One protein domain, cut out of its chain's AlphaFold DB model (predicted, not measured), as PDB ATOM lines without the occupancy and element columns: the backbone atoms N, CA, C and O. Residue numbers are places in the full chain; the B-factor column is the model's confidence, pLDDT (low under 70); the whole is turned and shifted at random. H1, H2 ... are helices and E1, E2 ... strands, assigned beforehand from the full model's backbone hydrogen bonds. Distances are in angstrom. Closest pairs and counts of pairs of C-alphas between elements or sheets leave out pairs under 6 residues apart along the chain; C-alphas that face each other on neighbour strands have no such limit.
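This is residues 281 to 425 of the 450 residues of the protein "Hypothetical protein" of Aureoumbra lagunensis (UniProt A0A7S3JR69). A small, strongly twisted sheet lies among long loops, with little regular structure; H2 crosses E4, and H1 and H3 are off the sheet. The 145 printed residues hold strands E1 to E4, then helices H1 to H3, of mixed class, 43 residues; the mixed sheet runs E1, E2, E4, E3. The whole is compact, radius of gyration of the C-alphas 14.6 A, spans 45 by 38 by 32 A.

E1, residues 295 to 299, begins at C-alpha (-51.975, 51.554, 1.063). E2 is 304 to 306, E3 323 to 327, E4 336 to 341, H1 360 to 363, H2 386 to 394. H3, 415 to 425, ends at C-alpha (-54.166, 30.321, 15.838).

E2 and E4 are parallel, with N 306 and O 340, 2.9 A, within hydrogen-bond range. H2 is on the sheet; its closest C-alphas with E4 are Val 389 and Val 336, 5.8 A. O i to N i+4 pairs within range: every one in H2, 5 of 7 in H3.

The printed part has no cut; H1 to H2 is a long link; pLDDT is under 70 in, among others, residues 410 to 425.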
ATOM      1  N   PRO A 281     -62.222  40.355   6.446       52.44
ATOM      2  CA  PRO A 281     -61.741  39.043   6.870       52.44
ATOM      3  C   PRO A 281     -62.619  37.920   6.312       52.44
ATOM      4  O   PRO A 281     -63.839  38.070   6.182       52.44
ATOM      5  N   VAL A 282     -62.027  36.760   6.010       52.78
ATOM      6  CA  VAL A 282     -62.788  35.591   5.520       52.78
ATOM      7  C   VAL A 282     -63.862  35.178   6.537       52.78
ATOM      8  O   VAL A 282     -64.982  34.850   6.145       52.78
ATOM      9  N   ALA A 283     -63.558  35.295   7.836       46.81
ATOM     10  CA  ALA A 283     -64.494  35.074   8.941       46.81
ATOM     11  C   ALA A 283     -65.748  35.972   8.867       46.81
ATOM     12  O   ALA A 283     -66.858  35.498   9.105       46.81
ATOM     13  N   ASP A 284     -65.598  37.228   8.437       43.66
ATOM     14  CA  ASP A 284     -66.702  38.180   8.256       43.66
ATOM     15  C   ASP A 284     -67.380  38.063   6.878       43.66
ATOM     16  O   ASP A 284     -68.249  38.862   6.513       43.66
ATOM     17  N   GLY A 285     -67.010  37.058   6.080       45.62
ATOM     18  CA  GLY A 285     -67.525  36.836   4.732       45.62
ATOM     19  C   GLY A 285     -66.926  37.791   3.702       45.62
ATOM     20  O   GLY A 285     -67.659  38.335   2.870       45.62
ATOM     21  N   GLY A 286     -65.630  38.079   3.811       55.72
ATOM     22  CA  GLY A 286     -64.819  38.556   2.695       55.72
ATOM     23  C   GLY A 286     -64.335  37.417   1.799       55.72
ATOM     24  O   GLY A 286     -64.587  36.239   2.062       55.72
ATOM     25  N   ASN A 287     -63.633  37.773   0.726       55.47
ATOM     26  CA  ASN A 287     -62.891  36.794  -0.062       55.47
ATOM     27  C   ASN A 287     -61.548  36.528   0.626       55.47
ATOM     28  O   ASN A 287     -60.995  37.430   1.247       55.47
ATOM     29  N   ALA A 288     -60.991  35.324   0.468       57.31
ATOM     30  CA  ALA A 288     -59.567  35.142   0.730       57.31
ATOM     31  C   ALA A 288     -58.812  36.126  -0.168       57.31
ATOM     32  O   ALA A 288     -59.019  36.109  -1.388       57.31
ATOM     33  N   GLN A 289     -58.019  37.014   0.428       62.44
ATOM     34  CA  GLN A 289     -57.258  37.985  -0.343       62.44
ATOM     35  C   GLN A 289     -56.327  37.238  -1.293       62.44
ATOM     36  O   GLN A 289     -55.773  36.193  -0.956       62.44
ATOM     37  N   THR A 290     -56.213  37.750  -2.511       67.38
ATOM     38  CA  THR A 290     -55.327  37.202  -3.549       67.38
ATOM     39  C   THR A 290     -54.247  38.200  -3.943       67.38
ATOM     40  O   THR A 290     -53.569  37.996  -4.946       67.38
ATOM     41  N   SER A 291     -54.137  39.301  -3.202       84.12
ATOM     42  CA  SER A 291     -53.241  40.415  -3.472       84.12
ATOM     43  C   SER A 291     -52.709  41.006  -2.174       84.12
ATOM     44  O   SER A 291     -53.328  40.850  -1.118       84.12
ATOM     45  N   HIS A 292     -51.598  41.720  -2.289       91.56
ATOM     46  CA  HIS A 292     -51.090  42.633  -1.280       91.56
ATOM     47  C   HIS A 292     -52.185  43.612  -0.823       91.56
ATOM     48  O   HIS A 292     -53.055  44.012  -1.608       91.56
ATOM     49  N   GLY A 293     -52.142  43.997   0.452       90.06
ATOM     50  CA  GLY A 293     -53.047  44.976   1.039       90.06
ATOM     51  C   GLY A 293     -52.942  46.350   0.373       90.06
ATOM     52  O   GLY A 293     -51.922  46.705  -0.223       90.06
ATOM     53  N   ASN A 294     -53.998  47.147   0.495       92.56
ATOM     54  CA  ASN A 294     -54.035  48.519   0.001       92.56
ATOM     55  C   ASN A 294     -53.209  49.446   0.902       92.56
ATOM     56  O   ASN A 294     -53.247  49.338   2.125       92.56
ATOM     57  N   LEU A 295     -52.533  50.430   0.311       95.06
ATOM     58  CA  LEU A 295     -51.975  51.554   1.063       95.06
ATOM     59  C   LEU A 295     -53.127  52.426   1.589       95.06
ATOM     60  O   LEU A 295     -53.861  53.004   0.786       95.06
ATOM     61  N   PHE A 296     -53.262  52.569   2.910       95.06
ATOM     62  CA  PHE A 296     -54.319  53.396   3.514       95.06
ATOM     63  C   PHE A 296     -53.782  54.605   4.295       95.06
ATOM     64  O   PHE A 296     -54.507  55.583   4.482       95.06
ATOM     65  N   ALA A 297     -52.522  54.564   4.734       95.69
ATOM     66  CA  ALA A 297     -51.910  55.613   5.542       95.69
ATOM     67  C   ALA A 297     -50.400  55.752   5.287       95.69
ATOM     68  O   ALA A 297     -49.774  54.913   4.642       95.69
ATOM     69  N   TYR A 298     -49.804  56.821   5.816       94.50
ATOM     70  CA  TYR A 298     -48.353  56.989   5.915       94.50
ATOM     71  C   TYR A 298     -47.952  57.240   7.363       94.50
ATOM     72  O   TYR A 298     -48.568  58.060   8.044       94.50
ATOM     73  N   ALA A 299     -46.885  56.588   7.815       91.62
ATOM     74  CA  ALA A 299     -46.243  56.894   9.084       91.62
ATOM     75  C   ALA A 299     -45.458  58.217   8.990       91.62
ATOM     76  O   ALA A 299     -45.006  58.616   7.913       91.62
ATOM     77  N   LEU A 300     -45.248  58.903  10.119       86.94
ATOM     78  CA  LEU A 300     -44.493  60.170  10.165       86.94
ATOM     79  C   LEU A 300     -43.038  60.043   9.677       86.94
ATOM     80  O   LEU A 300     -42.416  61.032   9.292       86.94
ATOM     81  N   ASP A 301     -42.475  58.835   9.692       86.88
ATOM     82  CA  ASP A 301     -41.143  58.562   9.155       86.88
ATOM     83  C   ASP A 301     -41.097  58.442   7.622       86.88
ATOM     84  O   ASP A 301     -39.998  58.406   7.066       86.88
ATOM     85  N   GLY A 302     -42.264  58.464   6.969       89.88
ATOM     86  CA  GLY A 302     -42.486  58.482   5.527       89.88
ATOM     87  C   GLY A 302     -42.831  57.135   4.900       89.88
ATOM     88  O   GLY A 302     -43.233  57.124   3.733       89.88
ATOM     89  N   PHE A 303     -42.712  56.023   5.633       95.38
ATOM     90  CA  PHE A 303     -43.097  54.710   5.113       95.38
ATOM     91  C   PHE A 303     -44.621  54.576   5.000       95.38
ATOM     92  O   PHE A 303     -45.384  55.201   5.742       95.38
ATOM     93  N   GLY A 304     -45.067  53.770   4.035       96.81
ATOM     94  CA  GLY A 304     -46.480  53.439   3.876       96.81
ATOM     95  C   GLY A 304     -46.971  52.514   4.987       96.81
ATOM     96  O   GLY A 304     -46.198  51.718   5.523       96.81
ATOM     97  N   ILE A 305     -48.257  52.621   5.311       96.69
ATOM     98  CA  ILE A 305     -48.985  51.684   6.165       96.69
ATOM     99  C   ILE A 305     -50.092  51.067   5.305       96.69
ATOM    100  O   ILE A 305     -50.949  51.774   4.757       96.69
ATOM    101  N   TYR A 306     -50.021  49.752   5.153       95.62
ATOM    102  CA  TYR A 306     -50.886  48.945   4.303       95.62
ATOM    103  C   TYR A 306     -51.927  48.196   5.140       95.62
ATOM    104  O   TYR A 306     -51.824  48.148   6.363       95.62
ATOM    105  N   THR A 307     -52.962  47.649   4.509       93.50
ATOM    106  CA  THR A 307     -53.974  46.814   5.179       93.50
ATOM    107  C   THR A 307     -53.418  45.420   5.560       93.50
ATOM    108  O   THR A 307     -52.201  45.225   5.572       93.50
ATOM    109  N   PHE A 308     -54.258  44.464   5.971       90.62
ATOM    110  CA  PHE A 308     -53.834  43.293   6.757       90.62
ATOM    111  C   PHE A 308     -52.957  42.287   6.009       90.62
ATOM    112  O   PHE A 308     -52.140  41.625   6.649       90.62
ATOM    113  N   SER A 309     -53.127  42.144   4.693       89.38
ATOM    114  CA  SER A 309     -52.359  41.190   3.887       89.38
ATOM    115  C   SER A 309     -51.172  41.794   3.141       89.38
ATOM    116  O   SER A 309     -51.084  42.987   2.862       89.38
ATOM    117  N   ASP A 310     -50.282  40.888   2.769       91.44
ATOM    118  CA  ASP A 310     -49.054  41.062   2.010       91.44
ATOM    119  C   ASP A 310     -49.146  40.207   0.722       91.44
ATOM    120  O   ASP A 310     -50.230  39.743   0.352       91.44
ATOM    121  N   LEU A 311     -48.028  39.969   0.039       88.75
ATOM    122  CA  LEU A 311     -47.891  39.224  -1.212       88.75
ATOM    123  C   LEU A 311     -48.880  38.062  -1.394       88.75
ATOM    124  O   LEU A 311     -48.853  37.063  -0.673       88.75
ATOM    125  N   ASN A 312     -49.679  38.149  -2.456       85.44
ATOM    126  CA  ASN A 312     -50.713  37.201  -2.871       85.44
ATOM    127  C   ASN A 312     -51.797  36.946  -1.803       85.44
ATOM    128  O   ASN A 312     -52.432  35.892  -1.821       85.44
ATOM    129  N   GLY A 313     -52.010  37.887  -0.878       84.44
ATOM    130  CA  GLY A 313     -52.938  37.743   0.243       84.44
ATOM    131  C   GLY A 313     -52.372  36.965   1.435       84.44
ATOM    132  O   GLY A 313     -53.130  36.506   2.288       84.44
ATOM    133  N   ALA A 314     -51.052  36.768   1.504       86.69
ATOM    134  CA  ALA A 314     -50.412  36.137   2.654       86.69
ATOM    135  C   ALA A 314     -50.469  37.042   3.897       86.69
ATOM    136  O   ALA A 314     -50.596  38.260   3.788       86.69
ATOM    137  N   ALA A 315     -50.331  36.459   5.089       89.06
ATOM    138  CA  ALA A 315     -50.082  37.247   6.294       89.06
ATOM    139  C   ALA A 315     -48.658  37.857   6.245       89.06
ATOM    140  O   ALA A 315     -47.722  37.156   5.834       89.06
ATOM    141  N   PRO A 316     -48.469  39.122   6.658       92.44
ATOM    142  CA  PRO A 316     -47.160  39.768   6.681       92.44
ATOM    143  C   PRO A 316     -46.274  39.210   7.804       92.44
ATOM    144  O   PRO A 316     -46.741  38.929   8.910       92.44
ATOM    145  N   ILE A 317     -44.970  39.085   7.546       94.50
ATOM    146  CA  ILE A 317     -43.966  38.725   8.558       94.50
ATOM    147  C   ILE A 317     -43.306  39.997   9.094       94.50
ATOM    148  O   ILE A 317     -42.288  40.465   8.585       94.50
ATOM    149  N   LEU A 318     -43.907  40.541  10.151       95.62
ATOM    150  CA  LEU A 318     -43.551  41.832  10.736       95.62
ATOM    151  C   LEU A 318     -42.394  41.758  11.742       95.62
ATOM    152  O   LEU A 318     -42.140  40.734  12.383       95.62
ATOM    153  N   ASP A 319     -41.710  42.885  11.900       95.94
ATOM    154  CA  ASP A 319     -40.805  43.182  13.002       95.94
ATOM    155  C   ASP A 319     -41.569  43.648  14.259       95.94
ATOM    156  O   ASP A 319     -42.797  43.755  14.276       95.94
ATOM    157  N   GLU A 320     -40.847  43.911  15.350       92.50
ATOM    158  CA  GLU A 320     -41.452  44.361  16.614       92.50
ATOM    159  C   GLU A 320     -42.120  45.749  16.505       92.50
ATOM    160  O   GLU A 320     -42.931  46.105  17.361       92.50
ATOM    161  N   CYS A 321     -41.788  46.531  15.469       91.31
ATOM    162  CA  CYS A 321     -42.387  47.827  15.169       91.31
ATOM    163  C   CYS A 321     -43.639  47.720  14.293       91.31
ATOM    164  O   CYS A 321     -44.269  48.753  14.103       91.31
ATOM    165  N   GLY A 322     -44.022  46.537  13.796       93.50
ATOM    166  CA  GLY A 322     -45.171  46.350  12.900       93.50
ATOM    167  C   GLY A 322     -44.850  46.529  11.410       93.50
ATOM    168  O   GLY A 322     -45.767  46.695  10.605       93.50
ATOM    169  N   GLY A 323     -43.569  46.520  11.023       96.19
ATOM    170  CA  GLY A 323     -43.139  46.694   9.633       96.19
ATOM    171  C   GLY A 323     -42.155  45.636   9.143       96.19
ATOM    172  O   GLY A 323     -41.661  44.810   9.904       96.19
ATOM    173  N   HIS A 324     -41.887  45.618   7.842       97.69
ATOM    174  CA  HIS A 324     -40.995  44.645   7.205       97.69
ATOM    175  C   HIS A 324     -40.485  45.152   5.852       97.69
ATOM    176  O   HIS A 324     -40.908  46.200   5.366       97.69
ATOM    177  N   PHE A 325     -39.555  44.415   5.246       98.12
ATOM    178  CA  PHE A 325     -39.062  44.658   3.894       98.12
ATOM    179  C   PHE A 325     -39.731  43.716   2.887       98.12
ATOM    180  O   PHE A 325     -39.491  42.506   2.897       98.12
ATOM    181  N   GLY A 326     -40.463  44.290   1.938       97.00
ATOM    182  CA  GLY A 326     -41.108  43.548   0.859       97.00
ATOM    183  C   GLY A 326     -41.475  44.442  -0.326       97.00
ATOM    184  O   GLY A 326     -41.341  45.670  -0.245       97.00
ATOM    185  N   PRO A 327     -41.887  43.857  -1.458       95.62
ATOM    186  CA  PRO A 327     -42.580  44.603  -2.500       95.62
ATOM    187  C   PRO A 327     -43.970  45.025  -2.019       95.62
ATOM    188  O   PRO A 327     -44.595  44.311  -1.247       95.62
ATOM    189  N   THR A 328     -44.462  46.162  -2.506       92.75
ATOM    190  CA  THR A 328     -45.785  46.707  -2.136       92.75
ATOM    191  C   THR A 328     -46.847  46.496  -3.225       92.75
ATOM    192  O   THR A 328     -47.853  47.203  -3.260       92.75
ATOM    193  N   ASP A 329     -46.565  45.609  -4.181       87.25
ATOM    194  CA  ASP A 329     -47.386  45.266  -5.347       87.25
ATOM    195  C   ASP A 329     -47.018  43.832  -5.783       87.25
ATOM    196  O   ASP A 329     -45.837  43.511  -5.946       87.25
ATOM    197  N   ASP A 330     -48.011  42.963  -5.984       81.19
ATOM    198  CA  ASP A 330     -47.807  41.580  -6.439       81.19
ATOM    199  C   ASP A 330     -47.258  41.489  -7.869       81.19
ATOM    200  O   ASP A 330     -46.618  40.501  -8.242       81.19
ATOM    201  N   TYR A 331     -47.534  42.504  -8.690       83.50
ATOM    202  CA  TYR A 331     -47.142  42.553 -10.094       83.50
ATOM    203  C   TYR A 331     -45.727  43.112 -10.292       83.50
ATOM    204  O   TYR A 331     -45.100  42.811 -11.312       83.50
ATOM    205  N   ASP A 332     -45.200  43.870  -9.322       88.38
ATOM    206  CA  ASP A 332     -43.831  44.393  -9.323       88.38
ATOM    207  C   ASP A 332     -43.042  43.998  -8.065       88.38
ATOM    208  O   ASP A 332     -42.690  44.809  -7.206       88.38
ATOM    209  N   LEU A 333     -42.638  42.726  -8.039       88.94
ATOM    210  CA  LEU A 333     -41.734  42.160  -7.030       88.94
ATOM    211  C   LEU A 333     -40.324  42.797  -7.010       88.94
ATOM    212  O   LEU A 333     -39.478  42.376  -6.213       88.94
ATOM    213  N   SER A 334     -40.026  43.754  -7.902       87.56
ATOM    214  CA  SER A 334     -38.746  44.472  -7.941       87.56
ATOM    215  C   SER A 334     -38.779  45.814  -7.202       87.56
ATOM    216  O   SER A 334     -37.733  46.255  -6.714       87.56
ATOM    217  N   THR A 335     -39.959  46.417  -7.032       91.38
ATOM    218  CA  THR A 335     -40.157  47.645  -6.247       91.38
ATOM    219  C   THR A 335     -40.334  47.299  -4.766       91.38
ATOM    220  O   THR A 335     -41.442  47.206  -4.247       91.38
ATOM    221  N   VAL A 336     -39.208  47.081  -4.083       95.56
ATOM    222  CA  VAL A 336     -39.149  46.785  -2.641       95.56
ATOM    223  C   VAL A 336     -39.035  48.061  -1.807       95.56
ATOM    224  O   VAL A 336     -38.273  48.966  -2.149       95.56
ATOM    225  N   SER A 337     -39.718  48.094  -0.662       97.25
ATOM    226  CA  SER A 337     -39.520  49.098   0.389       97.25
ATOM    227  C   SER A 337     -39.640  48.489   1.791       97.25
ATOM    228  O   SER A 337     -40.157  47.381   1.947       97.25
ATOM    229  N   TYR A 338     -39.177  49.207   2.820       98.00
ATOM    230  CA  TYR A 338     -39.669  48.955   4.178       98.00
ATOM    231  C   TYR A 338     -41.050  49.602   4.324       98.00
ATOM    232  O   TYR A 338     -41.229  50.747   3.906       98.00
ATOM    233  N   HIS A 339     -42.015  48.889   4.893       97.94
ATOM    234  CA  HIS A 339     -43.369  49.396   5.108       97.94
ATOM    235  C   HIS A 339     -44.063  48.689   6.277       97.94
ATOM    236  O   HIS A 339     -43.632  47.625   6.720       97.94
ATOM    237  N   TYR A 340     -45.122  49.311   6.789       97.12
ATOM    238  CA  TYR A 340     -45.934  48.803   7.893       97.12
ATOM    239  C   TYR A 340     -47.208  48.135   7.379       97.12
ATOM    240  O   TYR A 340     -47.720  48.515   6.323       97.12
ATOM    241  N   HIS A 341     -47.769  47.220   8.167       95.38
ATOM    242  CA  HIS A 341     -49.134  46.732   7.968       95.38
ATOM    243  C   HIS A 341     -49.992  47.037   9.189       95.38
ATOM    244  O   HIS A 341     -49.544  46.942  10.330       95.38
ATOM    245  N   ALA A 342     -51.258  47.349   8.941       92.75
ATOM    246  CA  ALA A 342     -52.277  47.215   9.955       92.75
ATOM    247  C   ALA A 342     -52.400  45.742  10.363       92.75
ATOM    248  O   ALA A 342     -52.240  44.840   9.540       92.75
ATOM    249  N   THR A 343     -52.731  45.486  11.623       87.62
ATOM    250  CA  THR A 343     -52.983  44.135  12.132       87.62
ATOM    251  C   THR A 343     -54.282  44.123  12.950       87.62
ATOM    252  O   THR A 343     -54.745  45.182  13.380       87.62
ATOM    253  N   PRO A 344     -54.919  42.957  13.168       83.00
ATOM    254  CA  PRO A 344     -56.097  42.846  14.030       83.00
ATOM    255  C   PRO A 344     -55.746  42.706  15.526       83.00
ATOM    256  O   PRO A 344     -56.631  42.438  16.338       83.00
ATOM    257  N   TYR A 345     -54.474  42.855  15.908       81.00
ATOM    258  CA  TYR A 345     -53.965  42.690  17.272       81.00
ATOM    259  C   TYR A 345     -52.990  43.820  17.638       81.00
ATOM    260  O   TYR A 345     -52.658  44.660  16.815       81.00
ATOM    261  N   THR A 346     -52.528  43.885  18.883       76.81
ATOM    262  CA  THR A 346     -51.535  44.886  19.292       76.81
ATOM    263  C   THR A 346     -50.118  44.500  18.845       76.81
ATOM    264  O   THR A 346     -49.719  43.352  19.050       76.81
ATOM    265  N   PRO A 347     -49.315  45.428  18.283       79.50
ATOM    266  CA  PRO A 347     -49.663  46.787  17.850       79.50
ATOM    267  C   PRO A 347     -50.486  46.790  16.547       79.50
ATOM    268  O   PRO A 347     -50.105  46.165  15.557       79.50
ATOM    269  N   TYR A 348     -51.574  47.565  16.513       84.62
ATOM    270  CA  TYR A 348     -52.502  47.568  15.371       84.62
ATOM    271  C   TYR A 348     -51.946  48.176  14.080       84.62
ATOM    272  O   TYR A 348     -52.555  47.997  13.030       84.62
ATOM    273  N   HIS A 349     -50.836  48.918  14.147       84.94
ATOM    274  CA  HIS A 349     -50.263  49.648  13.013       84.94
ATOM    275  C   HIS A 349     -48.736  49.697  13.079       84.94
ATOM    276  O   HIS A 349     -48.045  49.128  12.243       84.94
ATOM    277  N   LEU A 350     -48.211  50.405  14.081       87.94
ATOM    278  CA  LEU A 350     -46.788  50.482  14.353       87.94
ATOM    279  C   LEU A 350     -46.527  50.753  15.835       87.94
ATOM    280  O   LEU A 350     -47.293  51.465  16.485       87.94
ATOM    281  N   ALA A 351     -45.446  50.177  16.360       83.75
ATOM    282  CA  ALA A 351     -45.006  50.366  17.744       83.75
ATOM    283  C   ALA A 351     -43.815  51.314  17.872       83.75
ATOM    284  O   ALA A 351     -43.645  51.939  18.915       83.75
ATOM    285  N   CYS A 352     -42.998  51.433  16.825       84.38
ATOM    286  CA  CYS A 352     -41.846  52.324  16.702       84.38
ATOM    287  C   CYS A 352     -41.768  52.862  15.274       84.38
ATOM    288  O   CYS A 352     -42.457  52.381  14.381       84.38
ATOM    289  N   GLN A 353     -40.931  53.878  15.070       85.50
ATOM    290  CA  GLN A 353     -40.588  54.344  13.728       85.50
ATOM    291  C   GLN A 353     -39.256  53.740  13.283       85.50
ATOM    292  O   GLN A 353     -38.281  53.818  14.037       85.50
ATOM    293  N   GLY A 354     -39.208  53.260  12.042       86.31
ATOM    294  CA  GLY A 354     -38.118  52.526  11.399       86.31
ATOM    295  C   GLY A 354     -38.036  51.042  11.795       86.31
ATOM    296  O   GLY A 354     -38.681  50.642  12.762       86.31
ATOM    297  N   PRO A 355     -37.205  50.249  11.085       94.12
ATOM    298  CA  PRO A 355     -37.002  48.830  11.373       94.12
ATOM    299  C   PRO A 355     -36.645  48.562  12.836       94.12
ATOM    300  O   PRO A 355     -35.793  49.251  13.401       94.12
ATOM    301  N   ALA A 356     -37.255  47.537  13.432       92.44
ATOM    302  CA  ALA A 356     -37.116  47.257  14.859       92.44
ATOM    303  C   ALA A 356     -35.718  46.811  15.291       92.44
ATOM    304  O   ALA A 356     -35.345  47.053  16.436       92.44
ATOM    305  N   LEU A 357     -34.956  46.135  14.420       93.50
ATOM    306  CA  LEU A 357     -33.607  45.634  14.724       93.50
ATOM    307  C   LEU A 357     -33.522  44.862  16.061       93.50
ATOM    308  O   LEU A 357     -32.554  45.013  16.805       93.50
ATOM    309  N   SER A 358     -34.567  44.090  16.390       91.06
ATOM    310  CA  SER A 358     -34.723  43.371  17.671       91.06
ATOM    311  C   SER A 358     -34.598  44.269  18.925       91.06
ATOM    312  O   SER A 358     -34.078  43.847  19.962       91.06
ATOM    313  N   ASN A 359     -34.976  45.548  18.810       89.38
ATOM    314  CA  ASN A 359     -34.657  46.610  19.766       89.38
ATOM    315  C   ASN A 359     -35.843  47.561  20.063       89.38
ATOM    316  O   ASN A 359     -35.648  48.657  20.605       89.38
ATOM    317  N   CYS A 360     -37.086  47.168  19.763       87.31
ATOM    318  CA  CYS A 360     -38.274  47.960  20.103       87.31
ATOM    319  C   CYS A 360     -38.357  48.227  21.616       87.31
ATOM    320  O   CYS A 360     -38.513  49.372  22.042       87.31
ATOM    321  N   ALA A 361     -38.137  47.205  22.452       84.44
ATOM    322  CA  ALA A 361     -38.261  47.328  23.908       84.44
ATOM    323  C   ALA A 361     -37.287  48.351  24.533       84.44
ATOM    324  O   ALA A 361     -37.614  48.996  25.530       84.44
ATOM    325  N   ALA A 362     -36.099  48.545  23.947       82.06
ATOM    326  CA  ALA A 362     -35.139  49.552  24.410       82.06
ATOM    327  C   ALA A 362     -35.494  50.978  23.950       82.06
ATOM    328  O   ALA A 362     -35.027  51.951  24.543       82.06
ATOM    329  N   THR A 363     -36.303  51.104  22.896       75.69
ATOM    330  CA  THR A 363     -36.708  52.385  22.295       75.69
ATOM    331  C   THR A 363     -38.120  52.816  22.691       75.69
ATOM    332  O   THR A 363     -38.483  53.963  22.458       75.69
ATOM    333  N   GLN A 364     -38.881  51.951  23.371       74.12
ATOM    334  CA  GLN A 364     -40.199  52.236  23.948       74.12
ATOM    335  C   GLN A 364     -40.207  52.012  25.473       74.12
ATOM    336  O   GLN A 364     -40.854  51.089  25.975       74.12
ATOM    337  N   PRO A 365     -39.471  52.827  26.255       63.25
ATOM    338  CA  PRO A 365     -39.355  52.619  27.692       63.25
ATOM    339  C   PRO A 365     -40.700  52.808  28.407       63.25
ATOM    340  O   PRO A 365     -41.243  53.912  28.459       63.25
ATOM    341  N   GLY A 366     -41.177  51.730  29.036       58.00
ATOM    342  CA  GLY A 366     -42.295  51.753  29.981       58.00
ATOM    343  C   GLY A 366     -43.538  50.954  29.589       58.00
ATOM    344  O   GLY A 366     -44.509  51.048  30.334       58.00
ATOM    345  N   ALA A 367     -43.543  50.193  28.484       56.44
ATOM    346  CA  ALA A 367     -44.773  49.546  28.015       56.44
ATOM    347  C   ALA A 367     -44.625  48.385  27.011       56.44
ATOM    348  O   ALA A 367     -43.568  48.176  26.422       56.44
ATOM    349  N   ASN A 368     -45.741  47.680  26.782       61.53
ATOM    350  CA  ASN A 368     -45.864  46.457  25.978       61.53
ATOM    351  C   ASN A 368     -46.276  46.703  24.507       61.53
ATOM    352  O   ASN A 368     -47.052  45.934  23.951       61.53
ATOM    353  N   TYR A 369     -45.809  47.773  23.854       76.62
ATOM    354  CA  TYR A 369     -46.259  48.078  22.478       76.62
ATOM    355  C   TYR A 369     -45.622  47.198  21.403       76.62
ATOM    356  O   TYR A 369     -46.131  47.131  20.292       76.62
ATOM    357  N   CYS A 370     -44.491  46.570  21.712       85.38
ATOM    358  CA  CYS A 370     -43.704  45.816  20.750       85.38
ATOM    359  C   CYS A 370     -44.416  44.528  20.326       85.38
ATOM    360  O   CYS A 370     -44.790  43.715  21.172       85.38
ATOM    361  N   GLY A 371     -44.549  44.326  19.014       87.62
ATOM    362  CA  GLY A 371     -44.986  43.051  18.452       87.62
ATOM    363  C   GLY A 371     -43.952  41.943  18.684       87.62
ATOM    364  O   GLY A 371     -42.805  42.203  19.042       87.62
ATOM    365  N   GLN A 372     -44.343  40.691  18.431       89.50
ATOM    366  CA  GLN A 372     -43.477  39.517  18.618       89.50
ATOM    367  C   GLN A 372     -42.212  39.532  17.732       89.50
ATOM    368  O   GLN A 372     -41.199  38.935  18.101       89.50
ATOM    369  N   GLY A 373     -42.276  40.195  16.572       92.00
ATOM    370  CA  GLY A 373     -41.212  40.218  15.570       92.00
ATOM    371  C   GLY A 373     -40.973  38.867  14.878       92.00
ATOM    372  O   GLY A 373     -41.403  37.804  15.331       92.00
ATOM    373  N   CYS A 374     -40.235  38.882  13.768       94.31
ATOM    374  CA  CYS A 374     -39.958  37.675  12.981       94.31
ATOM    375  C   CYS A 374     -38.841  36.771  13.550       94.31
ATOM    376  O   CYS A 374     -38.535  35.722  12.971       94.31
ATOM    377  N   GLY A 375     -38.208  37.163  14.663       93.50
ATOM    378  CA  GLY A 375     -37.045  36.478  15.242       93.50
ATOM    379  C   GLY A 375     -35.710  36.784  14.543       93.50
ATOM    380  O   GLY A 375     -34.782  35.982  14.627       93.50
ATOM    381  N   ALA A 376     -35.623  37.913  13.837       94.94
ATOM    382  CA  ALA A 376     -34.401  38.459  13.248       94.94
ATOM    383  C   ALA A 376     -34.463  39.995  13.246       94.94
ATOM    384  O   ALA A 376     -35.547  40.571  13.324       94.94
ATOM    385  N   ASP A 377     -33.309  40.648  13.100       95.25
ATOM    386  CA  ASP A 377     -33.211  42.115  13.113       95.25
ATOM    387  C   ASP A 377     -33.898  42.751  11.890       95.25
ATOM    388  O   ASP A 377     -34.532  43.801  11.992       95.25
ATOM    389  N   ILE A 378     -33.771  42.099  10.730       95.69
ATOM    390  CA  ILE A 378     -34.401  42.466   9.461       95.69
ATOM    391  C   ILE A 378     -35.454  41.407   9.111       95.69
ATOM    392  O   ILE A 378     -35.127  40.266   8.763       95.69
ATOM    393  N   CYS A 379     -36.721  41.810   9.139       96.88
ATOM    394  CA  CYS A 379     -37.837  40.995   8.672       96.88
ATOM    395  C   CYS A 379     -38.089  41.253   7.183       96.88
ATOM    396  O   CYS A 379     -38.308  42.390   6.776       96.88
ATOM    397  N   ILE A 380     -38.001  40.199   6.371       96.81
ATOM    398  CA  ILE A 380     -38.221  40.214   4.919       96.81
ATOM    399  C   ILE A 380     -39.400  39.292   4.607       96.81
ATOM    400  O   ILE A 380     -39.398  38.139   5.057       96.81
ATOM    401  N   GLN A 381     -40.372  39.743   3.813       95.69
ATOM    402  CA  GLN A 381     -41.514  38.897   3.465       95.69
ATOM    403  C   GLN A 381     -41.100  37.712   2.569       95.69
ATOM    404  O   GLN A 381     -40.397  37.916   1.567       95.69
ATOM    405  N   PRO A 382     -41.547  36.471   2.850       92.38
ATOM    406  CA  PRO A 382     -41.361  35.333   1.956       92.38
ATOM    407  C   PRO A 382     -41.930  35.597   0.556       92.38
ATOM    408  O   PRO A 382     -43.047  36.072   0.402       92.38
ATOM    409  N   GLY A 383     -41.156  35.267  -0.479       89.62
ATOM    410  CA  GLY A 383     -41.489  35.596  -1.872       89.62
ATOM    411  C   GLY A 383     -40.835  36.886  -2.381       89.62
ATOM    412  O   GLY A 383     -40.692  37.040  -3.594       89.62
ATOM    413  N   SER A 384     -40.337  37.753  -1.491       93.00
ATOM    414  CA  SER A 384     -39.544  38.928  -1.874       93.00
ATOM    415  C   SER A 384     -38.278  38.545  -2.642       93.00
ATOM    416  O   SER A 384     -37.539  37.631  -2.260       93.00
ATOM    417  N   HIS A 385     -37.965  39.297  -3.696       93.69
ATOM    418  CA  HIS A 385     -36.733  39.111  -4.455       93.69
ATOM    419  C   HIS A 385     -35.536  39.694  -3.680       93.69
ATOM    420  O   HIS A 385     -35.277  40.895  -3.739       93.69
ATOM    421  N   LEU A 386     -34.783  38.851  -2.959       92.94
ATOM    422  CA  LEU A 386     -33.681  39.287  -2.082       92.94
ATOM    423  C   LEU A 386     -32.698  40.299  -2.727       92.94
ATOM    424  O   LEU A 386     -32.388  41.293  -2.069       92.94
ATOM    425  N   PRO A 387     -32.242  40.153  -3.992       95.56
ATOM    426  CA  PRO A 387     -31.378  41.157  -4.621       95.56
ATOM    427  C   PRO A 387     -32.017  42.546  -4.756       95.56
ATOM    428  O   PRO A 387     -31.298  43.543  -4.751       95.56
ATOM    429  N   ALA A 388     -33.349  42.641  -4.858       96.12
ATOM    430  CA  ALA A 388     -34.058  43.921  -4.841       96.12
ATOM    431  C   ALA A 388     -34.064  44.533  -3.430       96.12
ATOM    432  O   ALA A 388     -33.724  45.704  -3.291       96.12
ATOM    433  N   VAL A 389     -34.315  43.730  -2.382       96.75
ATOM    434  CA  VAL A 389     -34.204  44.157  -0.967       96.75
ATOM    435  C   VAL A 389     -32.810  44.718  -0.673       96.75
ATOM    436  O   VAL A 389     -32.667  45.820  -0.142       96.75
ATOM    437  N   GLN A 390     -31.769  43.989  -1.084       96.38
ATOM    438  CA  GLN A 390     -30.377  44.406  -0.924       96.38
ATOM    439  C   GLN A 390     -30.072  45.690  -1.704       96.38
ATOM    440  O   GLN A 390     -29.420  46.582  -1.169       96.38
ATOM    441  N   SER A 391     -30.571  45.821  -2.939       97.31
ATOM    442  CA  SER A 391     -30.374  47.020  -3.767       97.31
ATOM    443  C   SER A 391     -31.069  48.254  -3.182       97.31
ATOM    444  O   SER A 391     -30.476  49.332  -3.155       97.31
ATOM    445  N   TYR A 392     -32.292  48.094  -2.667       97.38
ATOM    446  CA  TYR A 392     -33.043  49.146  -1.981       97.38
ATOM    447  C   TYR A 392     -32.277  49.660  -0.754       97.38
ATOM    448  O   TYR A 392     -31.984  50.851  -0.664       97.38
ATOM    449  N   ILE A 393     -31.853  48.765   0.143       97.00
ATOM    450  CA  ILE A 393     -31.094  49.130   1.351       97.00
ATOM    451  C   ILE A 393     -29.734  49.746   0.986       97.00
ATOM    452  O   ILE A 393     -29.343  50.773   1.547       97.00
ATOM    453  N   ALA A 394     -29.040  49.181  -0.007       97.44
ATOM    454  CA  ALA A 394     -27.740  49.672  -0.452       97.44
ATOM    455  C   ALA A 394     -27.785  51.069  -1.094       97.44
ATOM    456  O   ALA A 394     -26.755  51.744  -1.114       97.44
ATOM    457  N   SER A 395     -28.953  51.527  -1.564       97.38
ATOM    458  CA  SER A 395     -29.139  52.905  -2.042       97.38
ATOM    459  C   SER A 395     -28.986  53.958  -0.931       97.38
ATOM    460  O   SER A 395     -28.617  55.097  -1.217       97.38
ATOM    461  N   PHE A 396     -29.191  53.567   0.335       96.44
ATOM    462  CA  PHE A 396     -28.976  54.410   1.515       96.44
ATOM    463  C   PHE A 396     -27.666  54.079   2.237       96.44
ATOM    464  O   PHE A 396     -26.912  54.985   2.598       96.44
ATOM    465  N   ASN A 397     -27.388  52.790   2.456       96.94
ATOM    466  CA  ASN A 397     -26.162  52.319   3.092       96.94
ATOM    467  C   ASN A 397     -25.833  50.877   2.662       96.94
ATOM    468  O   ASN A 397     -26.442  49.913   3.128       96.94
ATOM    469  N   SER A 398     -24.817  50.731   1.807       97.00
ATOM    470  CA  SER A 398     -24.387  49.451   1.230       97.00
ATOM    471  C   SER A 398     -23.792  48.443   2.214       97.00
ATOM    472  O   SER A 398     -23.620  47.292   1.830       97.00
ATOM    473  N   THR A 399     -23.489  48.831   3.457       96.81
ATOM    474  CA  THR A 399     -22.986  47.909   4.493       96.81
ATOM    475  C   THR A 399     -24.016  47.588   5.573       96.81
ATOM    476  O   THR A 399     -23.751  46.745   6.426       96.81
ATOM    477  N   TRP A 400     -25.186  48.237   5.561       96.56
ATOM    478  CA  TRP A 400     -26.188  48.075   6.619       96.56
ATOM    479  C   TRP A 400     -26.826  46.685   6.599       96.56
ATOM    480  O   TRP A 400     -26.952  46.072   7.650       96.56
ATOM    481  N   PHE A 401     -27.159  46.150   5.418       96.06
ATOM    482  CA  PHE A 401     -27.790  44.828   5.301       96.06
ATOM    483  C   PHE A 401     -26.941  43.701   5.908       96.06
ATOM    484  O   PHE A 401     -27.465  42.838   6.605       96.06
ATOM    485  N   ASP A 402     -25.626  43.738   5.682       95.19
ATOM    486  CA  ASP A 402     -24.688  42.712   6.154       95.19
ATOM    487  C   ASP A 402     -24.325  42.862   7.646       95.19
ATOM    488  O   ASP A 402     -23.662  41.993   8.213       95.19
ATOM    489  N   ALA A 403     -24.733  43.963   8.291       95.38
ATOM    490  CA  ALA A 403     -24.478  44.222   9.709       95.38
ATOM    491  C   ALA A 403     -25.513  43.575  10.651       95.38
ATOM    492  O   ALA A 403     -25.295  43.567  11.863       95.38
ATOM    493  N   TYR A 404     -26.612  43.042  10.109       95.31
ATOM    494  CA  TYR A 404     -27.780  42.577  10.859       95.31
ATOM    495  C   TYR A 404     -28.246  41.190  10.405       95.31
ATOM    496  O   TYR A 404     -28.041  40.773   9.264       95.31
ATOM    497  N   THR A 405     -28.901  40.457  11.305       95.62
ATOM    498  CA  THR A 405     -29.523  39.171  10.967       95.62
ATOM    499  C   THR A 405     -30.794  39.377  10.143       95.62
ATOM    500  O   THR A 405     -31.492  40.378  10.287       95.62
ATOM    501  N   ASN A 406     -31.127  38.419   9.274       95.19
ATOM    502  CA  ASN A 406     -32.376  38.440   8.512       95.19
ATOM    503  C   ASN A 406     -33.054  37.064   8.502       95.19
ATOM    504  O   ASN A 406     -32.396  36.022   8.468       95.19
ATOM    505  N   ASN A 407     -34.387  37.062   8.498       93.75
ATOM    506  CA  ASN A 407     -35.197  35.839   8.471       93.75
ATOM    507  C   ASN A 407     -35.037  35.036   7.158       93.75
ATOM    508  O   ASN A 407     -35.213  33.817   7.159       93.75
ATOM    509  N   TYR A 408     -34.640  35.683   6.056       86.56
ATOM    510  CA  TYR A 408     -34.447  35.037   4.753       86.56
ATOM    511  C   TYR A 408     -33.323  33.987   4.778       86.56
ATOM    512  O   TYR A 408     -33.491  32.897   4.229       86.56
ATOM    513  N   GLN A 409     -32.198  34.250   5.453       72.00
ATOM    514  CA  GLN A 409     -31.103  33.273   5.595       72.00
ATOM    515  C   GLN A 409     -31.488  32.054   6.454       72.00
ATOM    516  O   GLN A 409     -30.986  30.956   6.216       72.00
ATOM    517  N   ASN A 410     -32.432  32.214   7.387       61.22
ATOM    518  CA  ASN A 410     -32.951  31.132   8.233       61.22
ATOM    519  C   ASN A 410     -34.039  30.280   7.543       61.22
ATOM    520  O   ASN A 410     -34.532  29.314   8.127       61.22
ATOM    521  N   SER A 411     -34.409  30.589   6.294       53.75
ATOM    522  CA  SER A 411     -35.490  29.917   5.551       53.75
ATOM    523  C   SER A 411     -35.187  28.478   5.094       53.75
ATOM    524  O   SER A 411     -35.999  27.872   4.390       53.75
ATOM    525  N   SER A 412     -34.069  27.874   5.517       47.44
ATOM    526  CA  SER A 412     -33.797  26.456   5.267       47.44
ATOM    527  C   SER A 412     -34.781  25.557   6.040       47.44
ATOM    528  O   SER A 412     -34.534  25.169   7.178       47.44
ATOM    529  N   SER A 413     -35.887  25.232   5.367       45.91
ATOM    530  CA  SER A 413     -36.930  24.233   5.661       45.91
ATOM    531  C   SER A 413     -37.835  24.386   6.895       45.91
ATOM    532  O   SER A 413     -38.921  23.809   6.868       45.91
ATOM    533  N   THR A 414     -37.487  25.142   7.941       50.50
ATOM    534  CA  THR A 414     -38.322  25.210   9.167       50.50
ATOM    535  C   THR A 414     -39.331  26.360   9.214       50.50
ATOM    536  O   THR A 414     -40.468  26.129   9.624       50.50
ATOM    537  N   TYR A 415     -38.979  27.575   8.782       45.94
ATOM    538  CA  TYR A 415     -39.835  28.761   8.987       45.94
ATOM    539  C   TYR A 415     -41.167  28.737   8.213       45.94
ATOM    540  O   TYR A 415     -42.190  29.162   8.749       45.94
ATOM    541  N   LEU A 416     -41.189  28.177   6.995       46.78
ATOM    542  CA  LEU A 416     -42.411  28.075   6.176       46.78
ATOM    543  C   LEU A 416     -43.521  27.244   6.848       46.78
ATOM    544  O   LEU A 416     -44.697  27.482   6.594       46.78
ATOM    545  N   ASN A 417     -43.167  26.311   7.740       42.28
ATOM    546  CA  ASN A 417     -44.147  25.506   8.473       42.28
ATOM    547  C   ASN A 417     -44.757  26.254   9.672       42.28
ATOM    548  O   ASN A 417     -45.873  25.942  10.072       42.28
ATOM    549  N   ASN A 418     -44.060  27.246  10.241       43.78
ATOM    550  CA  ASN A 418     -44.570  28.004  11.389       43.78
ATOM    551  C   ASN A 418     -45.514  29.136  10.963       43.78
ATOM    552  O   ASN A 418     -46.525  29.348  11.625       43.78
ATOM    553  N   ALA A 419     -45.249  29.801   9.832       43.81
ATOM    554  CA  ALA A 419     -46.175  30.789   9.271       43.81
ATOM    555  C   ALA A 419     -47.547  30.162   8.936       43.81
ATOM    556  O   ALA A 419     -48.585  30.715   9.288       43.81
ATOM    557  N   ALA A 420     -47.549  28.954   8.358       40.41
ATOM    558  CA  ALA A 420     -48.773  28.198   8.077       40.41
ATOM    559  C   ALA A 420     -49.530  27.749   9.347       40.41
ATOM    560  O   ALA A 420     -50.751  27.637   9.322       40.41
ATOM    561  N   ASN A 421     -48.828  27.514  10.464       37.94
ATOM    562  CA  ASN A 421     -49.466  27.169  11.738       37.94
ATOM    563  C   ASN A 421     -50.052  28.397  12.456       37.94
ATOM    564  O   ASN A 421     -51.104  28.276  13.075       37.94
ATOM    565  N   HIS A 422     -49.438  29.582  12.345       41.28
ATOM    566  CA  HIS A 422     -49.987  30.801  12.956       41.28
ATOM    567  C   HIS A 422     -51.310  31.254  12.330       41.28
ATOM    568  O   HIS A 422     -52.156  31.785  13.043       41.28
ATOM    569  N   GLN A 423     -51.534  30.956  11.046       42.09
ATOM    570  CA  GLN A 423     -52.833  31.153  10.394       42.09
ATOM    571  C   GLN A 423     -53.962  30.383  11.118       42.09
ATOM    572  O   GLN A 423     -55.094  30.852  11.200       42.09
ATOM    573  N   HIS A 424     -53.629  29.243  11.734       34.94
ATOM    574  CA  HIS A 424     -54.560  28.406  12.490       34.94
ATOM    575  C   HIS A 424     -54.879  28.944  13.901       34.94
ATOM    576  O   HIS A 424     -55.986  28.720  14.393       34.94
ATOM    577  N   ASP A 425     -53.946  29.664  14.537       36.50
ATOM    578  CA  ASP A 425     -54.166  30.321  15.838       36.50
ATOM    579  C   ASP A 425     -54.948  31.638  15.686       36.50
ATOM    580  O   ASP A 425     -55.807  31.944  16.519       36.50
TER     581      ASP A 425